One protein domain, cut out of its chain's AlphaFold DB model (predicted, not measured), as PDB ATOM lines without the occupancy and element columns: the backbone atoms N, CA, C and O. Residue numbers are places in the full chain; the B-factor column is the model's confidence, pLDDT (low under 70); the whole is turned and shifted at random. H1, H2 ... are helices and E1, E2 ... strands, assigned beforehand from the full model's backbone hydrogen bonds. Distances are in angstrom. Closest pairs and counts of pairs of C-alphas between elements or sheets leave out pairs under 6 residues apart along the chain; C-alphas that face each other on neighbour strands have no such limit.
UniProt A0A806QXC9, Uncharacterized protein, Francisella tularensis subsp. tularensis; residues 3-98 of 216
ATOM      1  N   VAL A   3      30.814 -26.048   3.944       97.56
ATOM      2  CA  VAL A   3      31.593 -24.798   3.939       97.56
ATOM      3  C   VAL A   3      30.614 -23.660   3.682       97.56
ATOM      4  O   VAL A   3      29.791 -23.769   2.775       97.56
ATOM      5  N   ILE A   4      30.683 -22.601   4.483       97.75
ATOM      6  CA  ILE A   4      29.803 -21.436   4.374       97.75
ATOM      7  C   ILE A   4      30.685 -20.215   4.140       97.75
ATOM      8  O   ILE A   4      31.575 -19.949   4.942       97.75
ATOM      9  N   GLU A   5      30.428 -19.495   3.054       97.19
ATOM     10  CA  GLU A   5      31.011 -18.184   2.788       97.19
ATOM     11  C   GLU A   5      29.953 -17.113   3.055       97.19
ATOM     12  O   GLU A   5      28.911 -17.081   2.391       97.19
ATOM     13  N   LEU A   6      30.229 -16.254   4.039       95.69
ATOM     14  CA  LEU A   6      29.354 -15.163   4.454       95.69
ATOM     15  C   LEU A   6      29.994 -13.823   4.105       95.69
ATOM     16  O   LEU A   6      31.142 -13.552   4.459       95.69
ATOM     17  N   LYS A   7      29.221 -12.980   3.434       93.81
ATOM     18  CA  LYS A   7      29.573 -11.601   3.117       93.81
ATOM     19  C   LYS A   7      28.839 -10.631   4.040       93.81
ATOM     20  O   LYS A   7      27.853 -10.989   4.679       93.81
ATOM     21  N   ASN A   8      29.382  -9.423   4.165       87.94
ATOM     22  CA  ASN A   8      28.820  -8.407   5.043       87.94
ATOM     23  C   ASN A   8      27.524  -7.840   4.443       87.94
ATOM     24  O   ASN A   8      27.568  -7.212   3.394       87.94
ATOM     25  N   ALA A   9      26.405  -7.984   5.153       81.44
ATOM     26  CA  ALA A   9      25.098  -7.494   4.714       81.44
ATOM     27  C   ALA A   9      25.010  -5.967   4.553       81.44
ATOM     28  O   ALA A   9      24.074  -5.474   3.929       81.44
ATOM     29  N   THR A  10      25.949  -5.208   5.127       82.25
ATOM     30  CA  THR A  10      25.962  -3.739   5.047       82.25
ATOM     31  C   THR A  10      26.848  -3.189   3.928       82.25
ATOM     32  O   THR A  10      26.958  -1.974   3.804       82.25
ATOM     33  N   ASP A  11      27.537  -4.042   3.166       84.38
ATOM     34  CA  ASP A  11      28.425  -3.632   2.072       84.38
ATOM     35  C   ASP A  11      27.783  -3.972   0.720       84.38
ATOM     36  O   ASP A  11      27.566  -5.138   0.396       84.38
ATOM     37  N   GLU A  12      27.507  -2.950  -0.093       75.25
ATOM     38  CA  GLU A  12      26.852  -3.096  -1.401       75.25
ATOM     39  C   GLU A  12      27.653  -3.956  -2.394       75.25
ATOM     40  O   GLU A  12      27.082  -4.553  -3.309       75.25
ATOM     41  N   ASN A  13      28.973  -4.073  -2.215       79.44
ATOM     42  CA  ASN A  13      29.817  -4.913  -3.069       79.44
ATOM     43  C   ASN A  13      29.821  -6.386  -2.634       79.44
ATOM     44  O   ASN A  13      30.257  -7.270  -3.383       79.44
ATOM     45  N   ALA A  14      29.320  -6.674  -1.435       83.38
ATOM     46  CA  ALA A  14      29.425  -7.961  -0.769       83.38
ATOM     47  C   ALA A  14      28.257  -8.887  -1.162       83.38
ATOM     48  O   ALA A  14      27.476  -9.346  -0.341       83.38
ATOM     49  N   THR A  15      28.151  -9.167  -2.462       91.50
ATOM     50  CA  THR A  15      27.041  -9.908  -3.088       91.50
ATOM     51  C   THR A  15      27.190 -11.433  -3.016       91.50
ATOM     52  O   THR A  15      28.301 -11.955  -2.875       91.50
ATOM     53  N   ILE A  16      26.106 -12.173  -3.296       94.25
ATOM     54  CA  ILE A  16      26.131 -13.630  -3.561       94.25
ATOM     55  C   ILE A  16      27.205 -14.036  -4.582       94.25
ATOM     56  O   ILE A  16      27.854 -15.073  -4.429       94.25
ATOM     57  N   LYS A  17      27.420 -13.225  -5.625       94.62
ATOM     58  CA  LYS A  17      28.452 -13.503  -6.631       94.62
ATOM     59  C   LYS A  17      29.851 -13.408  -6.027       94.62
ATOM     60  O   LYS A  17      30.659 -14.303  -6.252       94.62
ATOM     61  N   SER A  18      30.114 -12.386  -5.213       94.75
ATOM     62  CA  SER A  18      31.403 -12.243  -4.524       94.75
ATOM     63  C   SER A  18      31.678 -13.409  -3.560       94.75
ATOM     64  O   SER A  18      32.805 -13.894  -3.483       94.75
ATOM     65  N   ALA A  19      30.646 -13.924  -2.878       96.62
ATOM     66  CA  ALA A  19      30.738 -15.129  -2.051       96.62
ATOM     67  C   ALA A  19      31.069 -16.377  -2.889       96.62
ATOM     68  O   ALA A  19      31.950 -17.163  -2.541       96.62
ATOM     69  N   PHE A  20      30.411 -16.545  -4.037       97.12
ATOM     70  CA  PHE A  20      30.710 -17.638  -4.962       97.12
ATOM     71  C   PHE A  20      32.140 -17.574  -5.514       97.12
ATOM     72  O   PHE A  20      32.845 -18.587  -5.526       97.12
ATOM     73  N   ASP A  21      32.595 -16.394  -5.931       96.56
ATOM     74  CA  ASP A  21      33.957 -16.206  -6.429       96.56
ATOM     75  C   ASP A  21      34.995 -16.474  -5.323       96.56
ATOM     76  O   ASP A  21      36.022 -17.099  -5.586       96.56
ATOM     77  N   GLN A  22      34.691 -16.144  -4.063       96.44
ATOM     78  CA  GLN A  22      35.547 -16.497  -2.927       96.44
ATOM     79  C   GLN A  22      35.670 -18.019  -2.731       96.44
ATOM     80  O   GLN A  22      36.779 -18.527  -2.548       96.44
ATOM     81  N   ILE A  23      34.569 -18.773  -2.842       96.94
ATOM     82  CA  ILE A  23      34.604 -20.247  -2.817       96.94
ATOM     83  C   ILE A  23      35.490 -20.796  -3.945       96.94
ATOM     84  O   ILE A  23      36.237 -21.756  -3.733       96.94
ATOM     85  N   ARG A  24      35.455 -20.192  -5.141       96.06
ATOM     86  CA  ARG A  24      36.331 -20.589  -6.259       96.06
ATOM     87  C   ARG A  24      37.801 -20.320  -5.961       96.06
ATOM     88  O   ARG A  24      38.636 -21.169  -6.270       96.06
ATOM     89  N   THR A  25      38.108 -19.195  -5.325       96.88
ATOM     90  CA  THR A  25      39.460 -18.892  -4.847       96.88
ATOM     91  C   THR A  25      39.927 -19.945  -3.848       96.88
ATOM     92  O   THR A  25      40.984 -20.538  -4.045       96.88
ATOM     93  N   TYR A  26      39.118 -20.288  -2.841       96.31
ATOM     94  CA  TYR A  26      39.467 -21.350  -1.890       96.31
ATOM     95  C   TYR A  26      39.681 -22.699  -2.573       96.31
ATOM     96  O   TYR A  26      40.606 -23.423  -2.218       96.31
ATOM     97  N   LYS A  27      38.867 -23.035  -3.577       94.75
ATOM     98  CA  LYS A  27      39.035 -24.260  -4.363       94.75
ATOM     99  C   LYS A  27      40.389 -24.309  -5.081       94.75
ATOM    100  O   LYS A  27      40.967 -25.387  -5.173       94.75
ATOM    101  N   ALA A  28      40.877 -23.175  -5.586       95.31
ATOM    102  CA  ALA A  28      42.161 -23.084  -6.278       95.31
ATOM    103  C   ALA A  28      43.352 -23.050  -5.305       95.31
ATOM    104  O   ALA A  28      44.345 -23.735  -5.522       95.31
ATOM    105  N   THR A  29      43.244 -22.275  -4.225       97.31
ATOM    106  CA  THR A  29      44.354 -22.014  -3.297       97.31
ATOM    107  C   THR A  29      44.472 -23.066  -2.193       97.31
ATOM    108  O   THR A  29      45.576 -23.360  -1.746       97.31
ATOM    109  N   ILE A  30      43.355 -23.657  -1.751       96.12
ATOM    110  CA  ILE A  30      43.305 -24.626  -0.642       96.12
ATOM    111  C   ILE A  30      42.436 -25.848  -1.020       96.12
ATOM    112  O   ILE A  30      41.393 -26.096  -0.405       96.12
ATOM    113  N   PRO A  31      42.837 -26.673  -2.010       94.31
ATOM    114  CA  PRO A  31      42.014 -27.799  -2.472       94.31
ATOM    115  C   PRO A  31      41.685 -28.827  -1.376       94.31
ATOM    116  O   PRO A  31      40.632 -29.467  -1.406       94.31
ATOM    117  N   SER A  32      42.568 -28.977  -0.380       95.69
ATOM    118  CA  SER A  32      42.403 -29.912   0.740       95.69
ATOM    119  C   SER A  32      41.162 -29.623   1.591       95.69
ATOM    120  O   SER A  32      40.552 -30.572   2.088       95.69
ATOM    121  N   LEU A  33      40.732 -28.356   1.684       95.00
ATOM    122  CA  LEU A  33      39.519 -27.942   2.402       95.00
ATOM    123  C   LEU A  33      38.270 -28.666   1.879       95.00
ATOM    124  O   LEU A  33      37.336 -28.953   2.630       95.00
ATOM    125  N   PHE A  34      38.258 -29.002   0.589       95.56
ATOM    126  CA  PHE A  34      37.081 -29.541  -0.074       95.56
ATOM    127  C   PHE A  34      37.094 -31.055  -0.275       95.56
ATOM    128  O   PHE A  34      36.128 -31.600  -0.809       95.56
ATOM    129  N   ARG A  35      38.126 -31.764   0.203       92.69
ATOM    130  CA  ARG A  35      38.251 -33.222   0.019       92.69
ATOM    131  C   ARG A  35      37.050 -34.003   0.567       92.69
ATOM    132  O   ARG A  35      36.625 -34.977  -0.042       92.69
ATOM    133  N   TYR A  36      36.483 -33.536   1.678       93.12
ATOM    134  CA  TYR A  36      35.291 -34.105   2.322       93.12
ATOM    135  C   TYR A  36      34.105 -33.127   2.329       93.12
ATOM    136  O   TYR A  36      33.183 -33.247   3.141       93.12
ATOM    137  N   ASN A  37      34.135 -32.107   1.466       96.12
ATOM    138  CA  ASN A  37      33.035 -31.162   1.358       96.12
ATOM    139  C   ASN A  37      31.847 -31.811   0.635       96.12
ATOM    140  O   ASN A  37      31.968 -32.362  -0.464       96.12
ATOM    141  N   SER A  38      30.681 -31.724   1.261       96.06
ATOM    142  CA  SER A  38      29.400 -32.137   0.705       96.06
ATOM    143  C   SER A  38      28.659 -30.974   0.066       96.06
ATOM    144  O   SER A  38      28.144 -31.132  -1.040       96.06
ATOM    145  N   ILE A  39      28.621 -29.836   0.761       97.75
ATOM    146  CA  ILE A  39      27.768 -28.693   0.437       97.75
ATOM    147  C   ILE A  39      28.565 -27.402   0.643       97.75
ATOM    148  O   ILE A  39      29.282 -27.256   1.638       97.75
ATOM    149  N   CYS A  40      28.412 -26.461  -0.281       98.19
ATOM    150  CA  CYS A  40      28.861 -25.082  -0.133       98.19
ATOM    151  C   CYS A  40      27.639 -24.174   0.005       98.19
ATOM    152  O   CYS A  40      26.690 -24.309  -0.768       98.19
ATOM    153  N   VAL A  41      27.676 -23.244   0.952       98.31
ATOM    154  CA  VAL A  41      26.667 -22.196   1.130       98.31
ATOM    155  C   VAL A  41      27.317 -20.850   0.843       98.31
ATOM    156  O   VAL A  41      28.434 -20.598   1.291       98.31
ATOM    157  N   ILE A  42      26.616 -20.008   0.093       98.12
ATOM    158  CA  ILE A  42      27.007 -18.628  -0.206       98.12
ATOM    159  C   ILE A  42      25.894 -17.696   0.261       98.12
ATOM    160  O   ILE A  42      24.717 -17.974   0.017       98.12
ATOM    161  N   SER A  43      26.256 -16.615   0.948       97.12
ATOM    162  CA  SER A  43      25.288 -15.649   1.465       97.12
ATOM    163  C   SER A  43      25.892 -14.255   1.601       97.12
ATOM    164  O   SER A  43      27.070 -14.115   1.927       97.12
ATOM    165  N   ASP A  44      25.060 -13.240   1.388       93.94
ATOM    166  CA  ASP A  44      25.307 -11.835   1.732       93.94
ATOM    167  C   ASP A  44      24.561 -11.402   3.007       93.94
ATOM    168  O   ASP A  44      24.420 -10.221   3.296       93.94
ATOM    169  N   GLY A  45      24.065 -12.368   3.784       87.12
ATOM    170  CA  GLY A  45      23.275 -12.157   4.994       87.12
ATOM    171  C   GLY A  45      21.766 -12.119   4.748       87.12
ATOM    172  O   GLY A  45      21.021 -12.667   5.561       87.12
ATOM    173  N   LEU A  46      21.304 -11.559   3.624       89.12
ATOM    174  CA  LEU A  46      19.877 -11.515   3.272       89.12
ATOM    175  C   LEU A  46      19.490 -12.675   2.353       89.12
ATOM    176  O   LEU A  46      18.534 -13.406   2.630       89.12
ATOM    177  N   GLU A  47      20.248 -12.870   1.278       94.12
ATOM    178  CA  GLU A  47      20.110 -13.999   0.374       94.12
ATOM    179  C   GLU A  47      21.027 -15.144   0.802       94.12
ATOM    180  O   GLU A  47      22.124 -14.943   1.324       94.12
ATOM    181  N   ALA A  48      20.595 -16.381   0.563       97.12
ATOM    182  CA  ALA A  48      21.428 -17.549   0.802       97.12
ATOM    183  C   ALA A  48      21.102 -18.655  -0.190       97.12
ATOM    184  O   ALA A  48      19.938 -18.982  -0.447       97.12
ATOM    185  N   LYS A  49      22.153 -19.251  -0.748       98.06
ATOM    186  CA  LYS A  49      22.038 -20.341  -1.713       98.06
ATOM    187  C   LYS A  49      23.019 -21.446  -1.370       98.06
ATOM    188  O   LYS A  49      24.127 -21.183  -0.906       98.06
ATOM    189  N   ALA A  50      22.622 -22.681  -1.644       98.19
ATOM    190  CA  ALA A  50      23.469 -23.846  -1.468       98.19
ATOM    191  C   ALA A  50      23.715 -24.568  -2.791       98.19
ATOM    192  O   ALA A  50      22.838 -24.656  -3.650       98.19
ATOM    193  N   GLY A  51      24.917 -25.110  -2.925       97.50
ATOM    194  CA  GLY A  51      25.364 -25.871  -4.081       97.50
ATOM    195  C   GLY A  51      26.506 -26.805  -3.703       97.50
ATOM    196  O   GLY A  51      26.747 -27.096  -2.530       97.50
ATOM    197  N   THR A  52      27.224 -27.292  -4.706       96.56
ATOM    198  CA  THR A  52      28.387 -28.171  -4.528       96.56
ATOM    199  C   THR A  52      29.643 -27.495  -5.072       96.56
ATOM    200  O   THR A  52      29.575 -26.531  -5.828       96.56
ATOM    201  N   ILE A  53      30.817 -28.043  -4.758       94.38
ATOM    202  CA  ILE A  53      32.096 -27.580  -5.318       94.38
ATOM    203  C   ILE A  53      32.192 -27.672  -6.859       94.38
ATOM    204  O   ILE A  53      33.005 -26.978  -7.481       94.38
ATOM    205  N   SER A  54      31.409 -28.551  -7.488       92.19
ATOM    206  CA  SER A  54      31.392 -28.727  -8.949       92.19
ATOM    207  C   SER A  54      30.302 -27.900  -9.633       92.19
ATOM    208  O   SER A  54      30.221 -27.925 -10.856       92.19
ATOM    209  N   ALA A  55      29.453 -27.217  -8.866       92.31
ATOM    210  CA  ALA A  55      28.321 -26.467  -9.379       92.31
ATOM    211  C   ALA A  55      28.738 -25.067  -9.853       92.31
ATOM    212  O   ALA A  55      29.452 -24.349  -9.153       92.31
ATOM    213  N   ASP A  56      28.224 -24.658 -11.011       92.88
ATOM    214  CA  ASP A  56      28.200 -23.250 -11.403       92.88
ATOM    215  C   ASP A  56      27.213 -22.466 -10.529       92.88
ATOM    216  O   ASP A  56      26.277 -23.036  -9.963       92.88
ATOM    217  N   ILE A  57      27.364 -21.141 -10.465       94.25
ATOM    218  CA  ILE A  57      26.512 -20.271  -9.638       94.25
ATOM    219  C   ILE A  57      25.013 -20.417  -9.951       94.25
ATOM    220  O   ILE A  57      24.181 -20.318  -9.056       94.25
ATOM    221  N   SER A  58      24.653 -20.729 -11.201       92.75
ATOM    222  CA  SER A  58      23.265 -20.972 -11.625       92.75
ATOM    223  C   SER A  58      22.642 -22.229 -11.006       92.75
ATOM    224  O   SER A  58      21.427 -22.408 -11.054       92.75
ATOM    225  N   ARG A  59      23.468 -23.112 -10.437       92.44
ATOM    226  CA  ARG A  59      23.067 -24.341  -9.744       92.44
ATOM    227  C   ARG A  59      23.108 -24.197  -8.221       92.44
ATOM    228  O   ARG A  59      22.791 -25.161  -7.530       92.44
ATOM    229  N   PHE A  60      23.469 -23.023  -7.702       96.75
ATOM    230  CA  PHE A  60      23.269 -22.690  -6.298       96.75
ATOM    231  C   PHE A  60      21.813 -22.266  -6.100       96.75
ATOM    232  O   PHE A  60      21.351 -21.295  -6.696       96.75
ATOM    233  N   MET A  61      21.085 -23.007  -5.268       96.06
ATOM    234  CA  MET A  61      19.639 -22.863  -5.112       96.06
ATOM    235  C   MET A  61      19.279 -22.369  -3.714       96.06
ATOM    236  O   MET A  61      19.911 -22.748  -2.727       96.06
ATOM    237  N   THR A  62      18.236 -21.546  -3.631       96.62
ATOM    238  CA  THR A  62      17.664 -21.086  -2.361       96.62
ATOM    239  C   THR A  62      16.880 -22.213  -1.689       96.62
ATOM    240  O   THR A  62      16.095 -22.914  -2.337       96.62
ATOM    241  N   TRP A  63      17.061 -22.359  -0.378       97.19
ATOM    242  CA  TRP A  63      16.208 -23.194   0.462       97.19
ATOM    243  C   TRP A  63      15.019 -22.375   0.962       97.19
ATOM    244  O   TRP A  63      15.208 -21.257   1.430       97.19
ATOM    245  N   LYS A  64      13.796 -22.899   0.832       95.50
ATOM    246  CA  LYS A  64      12.582 -22.076   0.956       95.50
ATOM    247  C   LYS A  64      11.736 -22.311   2.200       95.50
ATOM    248  O   LYS A  64      10.783 -21.571   2.392       95.50
ATOM    249  N   SER A  65      12.025 -23.321   3.013       94.50
ATOM    250  CA  SER A  65      11.238 -23.607   4.218       94.50
ATOM    251  C   SER A  65      12.136 -23.983   5.383       94.50
ATOM    252  O   SER A  65      13.014 -24.837   5.240       94.50
ATOM    253  N   SER A  66      11.898 -23.351   6.526       93.19
ATOM    254  CA  SER A  66      12.586 -23.621   7.787       93.19
ATOM    255  C   SER A  66      12.061 -24.870   8.504       93.19
ATOM    256  O   SER A  66      12.811 -25.474   9.263       93.19
ATOM    257  N   ASP A  67      10.812 -25.274   8.257       88.69
ATOM    258  CA  ASP A  67      10.136 -26.387   8.942       88.69
ATOM    259  C   ASP A  67       9.756 -27.556   8.016       88.69
ATOM    260  O   ASP A  67       9.402 -28.638   8.479       88.69
ATOM    261  N   GLY A  68       9.845 -27.353   6.701       86.81
ATOM    262  CA  GLY A  68       9.443 -28.318   5.684       86.81
ATOM    263  C   GLY A  68       7.938 -28.421   5.445       86.81
ATOM    264  O   GLY A  68       7.509 -29.285   4.680       86.81
ATOM    265  N   ILE A  69       7.141 -27.557   6.076       86.19
ATOM    266  CA  ILE A  69       5.678 -27.551   5.997       86.19
ATOM    267  C   ILE A  69       5.221 -26.441   5.053       86.19
ATOM    268  O   ILE A  69       4.471 -26.701   4.109       86.19
ATOM    269  N   ALA A  70       5.690 -25.213   5.283       90.31
ATOM    270  CA  ALA A  70       5.319 -24.039   4.498       90.31
ATOM    271  C   ALA A  70       6.554 -23.277   4.017       90.31
ATOM    272  O   ALA A  70       7.598 -23.287   4.669       90.31
ATOM    273  N   GLU A  71       6.447 -22.598   2.871       93.62
ATOM    274  CA  GLU A  71       7.504 -21.671   2.462       93.62
ATOM    275  C   GLU A  71       7.611 -20.532   3.487       93.62
ATOM    276  O   GLU A  71       6.607 -19.943   3.895       93.62
ATOM    277  N   SER A  72       8.838 -20.232   3.907       93.31
ATOM    278  CA  SER A  72       9.134 -19.144   4.828       93.31
ATOM    279  C   SER A  72       8.740 -17.804   4.205       93.31
ATOM    280  O   SER A  72       8.826 -17.597   2.991       93.31
ATOM    281  N   SER A  73       8.295 -16.872   5.050       92.62
ATOM    282  CA  SER A  73       7.931 -15.525   4.611       92.62
ATOM    283  C   SER A  73       9.108 -14.840   3.916       92.62
ATOM    284  O   SER A  73      10.246 -14.947   4.362       92.62
ATOM    285  N   LYS A  74       8.822 -14.042   2.880       89.06
ATOM    286  CA  LYS A  74       9.827 -13.208   2.195       89.06
ATOM    287  C   LYS A  74      10.481 -12.162   3.108       89.06
ATOM    288  O   LYS A  74      11.480 -11.574   2.717       89.06
ATOM    289  N   LEU A  75       9.895 -11.906   4.279       90.69
ATOM    290  CA  LEU A  75      10.438 -11.003   5.296       90.69
ATOM    291  C   LEU A  75      11.535 -11.660   6.148       90.69
ATOM    292  O   LEU A  75      12.264 -10.953   6.838       90.69
ATOM    293  N   VAL A  76      11.638 -12.991   6.127       92.56
ATOM    294  CA  VAL A  76      12.668 -13.733   6.856       92.56
ATOM    295  C   VAL A  76      13.910 -13.838   5.967       92.56
ATOM    296  O   VAL A  76      13.778 -14.234   4.802       92.56
ATOM    297  N   PRO A  77      15.115 -13.530   6.479       94.25
ATOM    298  CA  PRO A  77      16.349 -13.737   5.733       94.25
ATOM    299  C   PRO A  77      16.464 -15.178   5.222       94.25
ATOM    300  O   PRO A  77      16.223 -16.154   5.942       94.25
ATOM    301  N   GLN A  78      16.880 -15.342   3.966       95.88
ATOM    302  CA  GLN A  78      17.038 -16.672   3.371       95.88
ATOM    303  C   GLN A  78      18.128 -17.474   4.089       95.88
ATOM    304  O   GLN A  78      18.045 -18.700   4.148       95.88
ATOM    305  N   LEU A  79      19.128 -16.793   4.663       95.75
ATOM    306  CA  LEU A  79      20.167 -17.423   5.473       95.75
ATOM    307  C   LEU A  79      19.581 -18.115   6.705       95.75
ATOM    308  O   LEU A  79      19.907 -19.269   6.965       95.75
ATOM    309  N   GLU A  80      18.670 -17.450   7.417       95.94
ATOM    310  CA  GLU A  80      17.979 -18.030   8.570       95.94
ATOM    311  C   GLU A  80      17.141 -19.245   8.152       95.94
ATOM    312  O   GLU A  80      17.256 -20.322   8.739       95.94
ATOM    313  N   THR A  81      16.378 -19.109   7.063       97.31
ATOM    314  CA  THR A  81      15.570 -20.204   6.499       97.31
ATOM    315  C   THR A  81      16.428 -21.419   6.131       97.31
ATOM    316  O   THR A  81      16.060 -22.562   6.410       97.31
ATOM    317  N   LEU A  82      17.592 -21.188   5.520       97.69
ATOM    318  CA  LEU A  82      18.537 -22.235   5.146       97.69
ATOM    319  C   LEU A  82      19.163 -22.891   6.380       97.69
ATOM    320  O   LEU A  82      19.257 -24.116   6.428       97.69
ATOM    321  N   ILE A  83      19.568 -22.115   7.387       96.62
ATOM    322  CA  ILE A  83      20.173 -22.654   8.611       96.62
ATOM    323  C   ILE A  83      19.174 -23.547   9.354       96.62
ATOM    324  O   ILE A  83      19.496 -24.692   9.669       96.62
ATOM    325  N   LEU A  84      17.955 -23.056   9.586       96.62
ATOM    326  CA  LEU A  84      16.937 -23.785  10.344       96.62
ATOM    327  C   LEU A  84      16.369 -24.978   9.556       96.62
ATOM    328  O   LEU A  84      16.167 -26.056  10.111       96.62
ATOM    329  N   GLY A  85      16.157 -24.818   8.248       96.62
ATOM    330  CA  GLY A  85      15.521 -25.841   7.416       96.62
ATOM    331  C   GLY A  85      16.481 -26.841   6.779       96.62
ATOM    332  O   GLY A  85      16.249 -28.046   6.829       96.62
ATOM    333  N   MET A  86      17.550 -26.359   6.145       97.56
ATOM    334  CA  MET A  86      18.484 -27.199   5.388       97.56
ATOM    335  C   MET A  86      19.598 -27.764   6.270       97.56
ATOM    336  O   MET A  86      19.983 -28.921   6.107       97.56
ATOM    337  N   LEU A  87      20.144 -26.939   7.173       97.38
ATOM    338  CA  LEU A  87      21.312 -27.287   7.990       97.38
ATOM    339  C   LEU A  87      20.961 -27.857   9.365       97.38
ATOM    340  O   LEU A  87      21.877 -28.175  10.127       97.38
ATOM    341  N   ASN A  88      19.676 -28.050   9.684       95.69
ATOM    342  CA  ASN A  88      19.346 -28.839  10.863       95.69
ATOM    343  C   ASN A  88      19.906 -30.270  10.717       95.69
ATOM    344  O   ASN A  88      20.009 -30.781   9.596       95.69
ATOM    345  N   PRO A  89      20.275 -30.934  11.828       95.94
ATOM    346  CA  PRO A  89      20.989 -32.207  11.767       95.94
ATOM    347  C   PRO A  89      20.273 -33.288  10.951       95.94
ATOM    348  O   PRO A  89      20.918 -33.996  10.182       95.94
ATOM    349  N   CYS A  90      18.949 -33.397  11.072       95.62
ATOM    350  CA  CYS A  90      18.165 -34.417  10.378       95.62
ATOM    351  C   CYS A  90      18.168 -34.194   8.862       95.62
ATOM    352  O   CYS A  90      18.531 -35.101   8.110       95.62
ATOM    353  N   THR A  91      17.820 -32.983   8.417       97.00
ATOM    354  CA  THR A  91      17.803 -32.629   6.993       97.00
ATOM    355  C   THR A  91      19.198 -32.704   6.392       97.00
ATOM    356  O   THR A  91      19.373 -33.274   5.319       97.00
ATOM    357  N   LEU A  92      20.214 -32.185   7.084       97.31
ATOM    358  CA  LEU A  92      21.585 -32.178   6.584       97.31
ATOM    359  C   LEU A  92      22.123 -33.600   6.389       97.31
ATOM    360  O   LEU A  92      22.730 -33.895   5.358       97.31
ATOM    361  N   LEU A  93      21.899 -34.489   7.358       96.88
ATOM    362  CA  LEU A  93      22.332 -35.882   7.252       96.88
ATOM    363  C   LEU A  93      21.583 -36.623   6.144       96.88
ATOM    364  O   LEU A  93      22.214 -37.363   5.386       96.88
ATOM    365  N   ASP A  94      20.272 -36.401   6.003       97.00
ATOM    366  CA  ASP A  94      19.493 -36.988   4.909       97.00
ATOM    367  C   ASP A  94      19.975 -36.474   3.547       97.00
ATOM    368  O   ASP A  94      20.202 -37.266   2.630       97.00
ATOM    369  N   LEU A  95      20.231 -35.165   3.433       97.31
ATOM    370  CA  LEU A  95      20.746 -34.542   2.218       97.31
ATOM    371  C   LEU A  95      22.080 -35.153   1.792       97.31
ATOM    372  O   LEU A  95      22.249 -35.552   0.641       97.31
ATOM    373  N   ILE A  96      23.027 -35.248   2.726       95.19
ATOM    374  CA  ILE A  96      24.357 -35.781   2.431       95.19
ATOM    375  C   ILE A  96      24.289 -37.264   2.058       95.19
ATOM    376  O   ILE A  96      25.017 -37.696   1.165       95.19
ATOM    377  N   LYS A  97      23.440 -38.041   2.739       93.50
ATOM    378  CA  LYS A  97      23.344 -39.486   2.527       93.50
ATOM    379  C   LYS A  97      22.623 -39.837   1.228       93.50
ATOM    380  O   LYS A  97      23.049 -40.762   0.544       93.50
ATOM    381  N   ASN A  98      21.542 -39.128   0.908       94.69
ATOM    382  CA  ASN A  98      20.566 -39.581  -0.084       94.69
ATOM    383  C   ASN A  98      20.307 -38.593  -1.232       94.69
ATOM    384  O   ASN A  98      19.682 -38.981  -2.214       94.69
TER     385      ASN A  98
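What this domain is: This is residues 3 to 98 of the 216 residues of an uncharacterized protein of Francisella tularensis subsp. tularensis (UniProt A0A806QXC9). A small sheet of three strands, E1 to E3, makes the core, with H1 lying slantwise over E1 and E2 on one face and H3 standing up over E3 on the opposite face. H2 follows at the far end of H1, H4 lies off the sheet beyond H3, and a long stretch with no named element, residues 52 to 77, joins E3 to H3. The printed part has 96 residues, with three named strands and four named helices in the order E1 H1 H2 E2 E3 H3 H4; the sheet runs E1 E2 E3 and is mixed, and the class is mixed, helices and strands. The whole is compact, with a radius of gyration of the C-alphas of 13.4 A, and only just flat, with spans of 40 by 36 by 20 A.

Where its parts are: E1 is residues 3 to 6, 9.9 A from first to last C-alpha, and begins at C-alpha 3 at (31.593, -24.798, 3.939). H1 is residues 16 to 29, 20.1 A long, and is the longest helix by residues; its C-alpha 29 is at (44.354, -22.014, -3.297). H2 is residues 31 to 34, 5.8 A long. E2 is residues 39 to 43, 13.3 A long, and E3 is residues 48 to 51, 10.4 A long. H3 is residues 78 to 85, 10.1 A long. H4 is residues 89 to 98, 14.0 A long, and ends at C-alpha 98 at (20.566, -39.581, -0.084).

How they stand to each other: E2 is the inner strand of the sheet, and E1 and E3 are its edge strands. E1 and E2 are parallel at 4 degrees, with N 5 and O 41 within hydrogen-bond range at 2.9 A and N 41 and O 3 at 2.8 A. E2 and E3 form a hairpin, antiparallel at 155 degrees, with N 42 and O 49 at 2.9 A and N 49 and O 42 at 3.0 A. E1, H1, H2 and E2 make a strand-helix-strand unit, two parallel neighbour strands with helices between them along the chain, and its crossover is right-handed. H1 is on the sheet at a height over the sheet of 9.3 A, over E1 and E2, and on the local plane it runs slantwise to the strands, at 37 degrees to E1. The closest C-alphas of H1 and E2 are those of Ala 19 and Ile 42, 5.4 A apart. H3 is on the opposite face, over E3 at a height over the sheet of 8.7 A, and stands up from the sheet, its line rising 46 degrees out of the local plane. The closest C-alphas of E3 and H3 are those of Ala 48 and Leu 79, 4.8 A apart. With helices on both faces of the sheet, the domain has three layers. H2 is not on the sheet; it and H1 touch only at the corner, and only just, with 3 pairs of C-alphas within 8 A, and H1 does so with residues 26 to 27 alone. The closest C-alphas of H1 and H2 are those of Lys 27 and Phe 34, 7.1 A apart. H4 is not on the sheet; it and H3 are close but not clearly touching, about perpendicular at 87 degrees, and their closest C-alphas, those of Gly 85 and Thr 91, are 7.2 A apart. H1 and H4 are apart, and E2 and H4 are only just apart, at 8.1 A. In H1, H3 and H4 every O i to N i+4 pair is within hydrogen-bond range, while H2 is too short for such a pair.

The domain as a whole: The two C-alphas farthest apart, those of Thr 29 and Ile 69, are 40.2 A from each other. The printed part has no cut. The link from E3 to H3, 26 residues, is long, and that from E1 to H1 is short but not tight; the other links are tight. The mean pLDDT of the printed part is 94.1, and no printed residue is under 70.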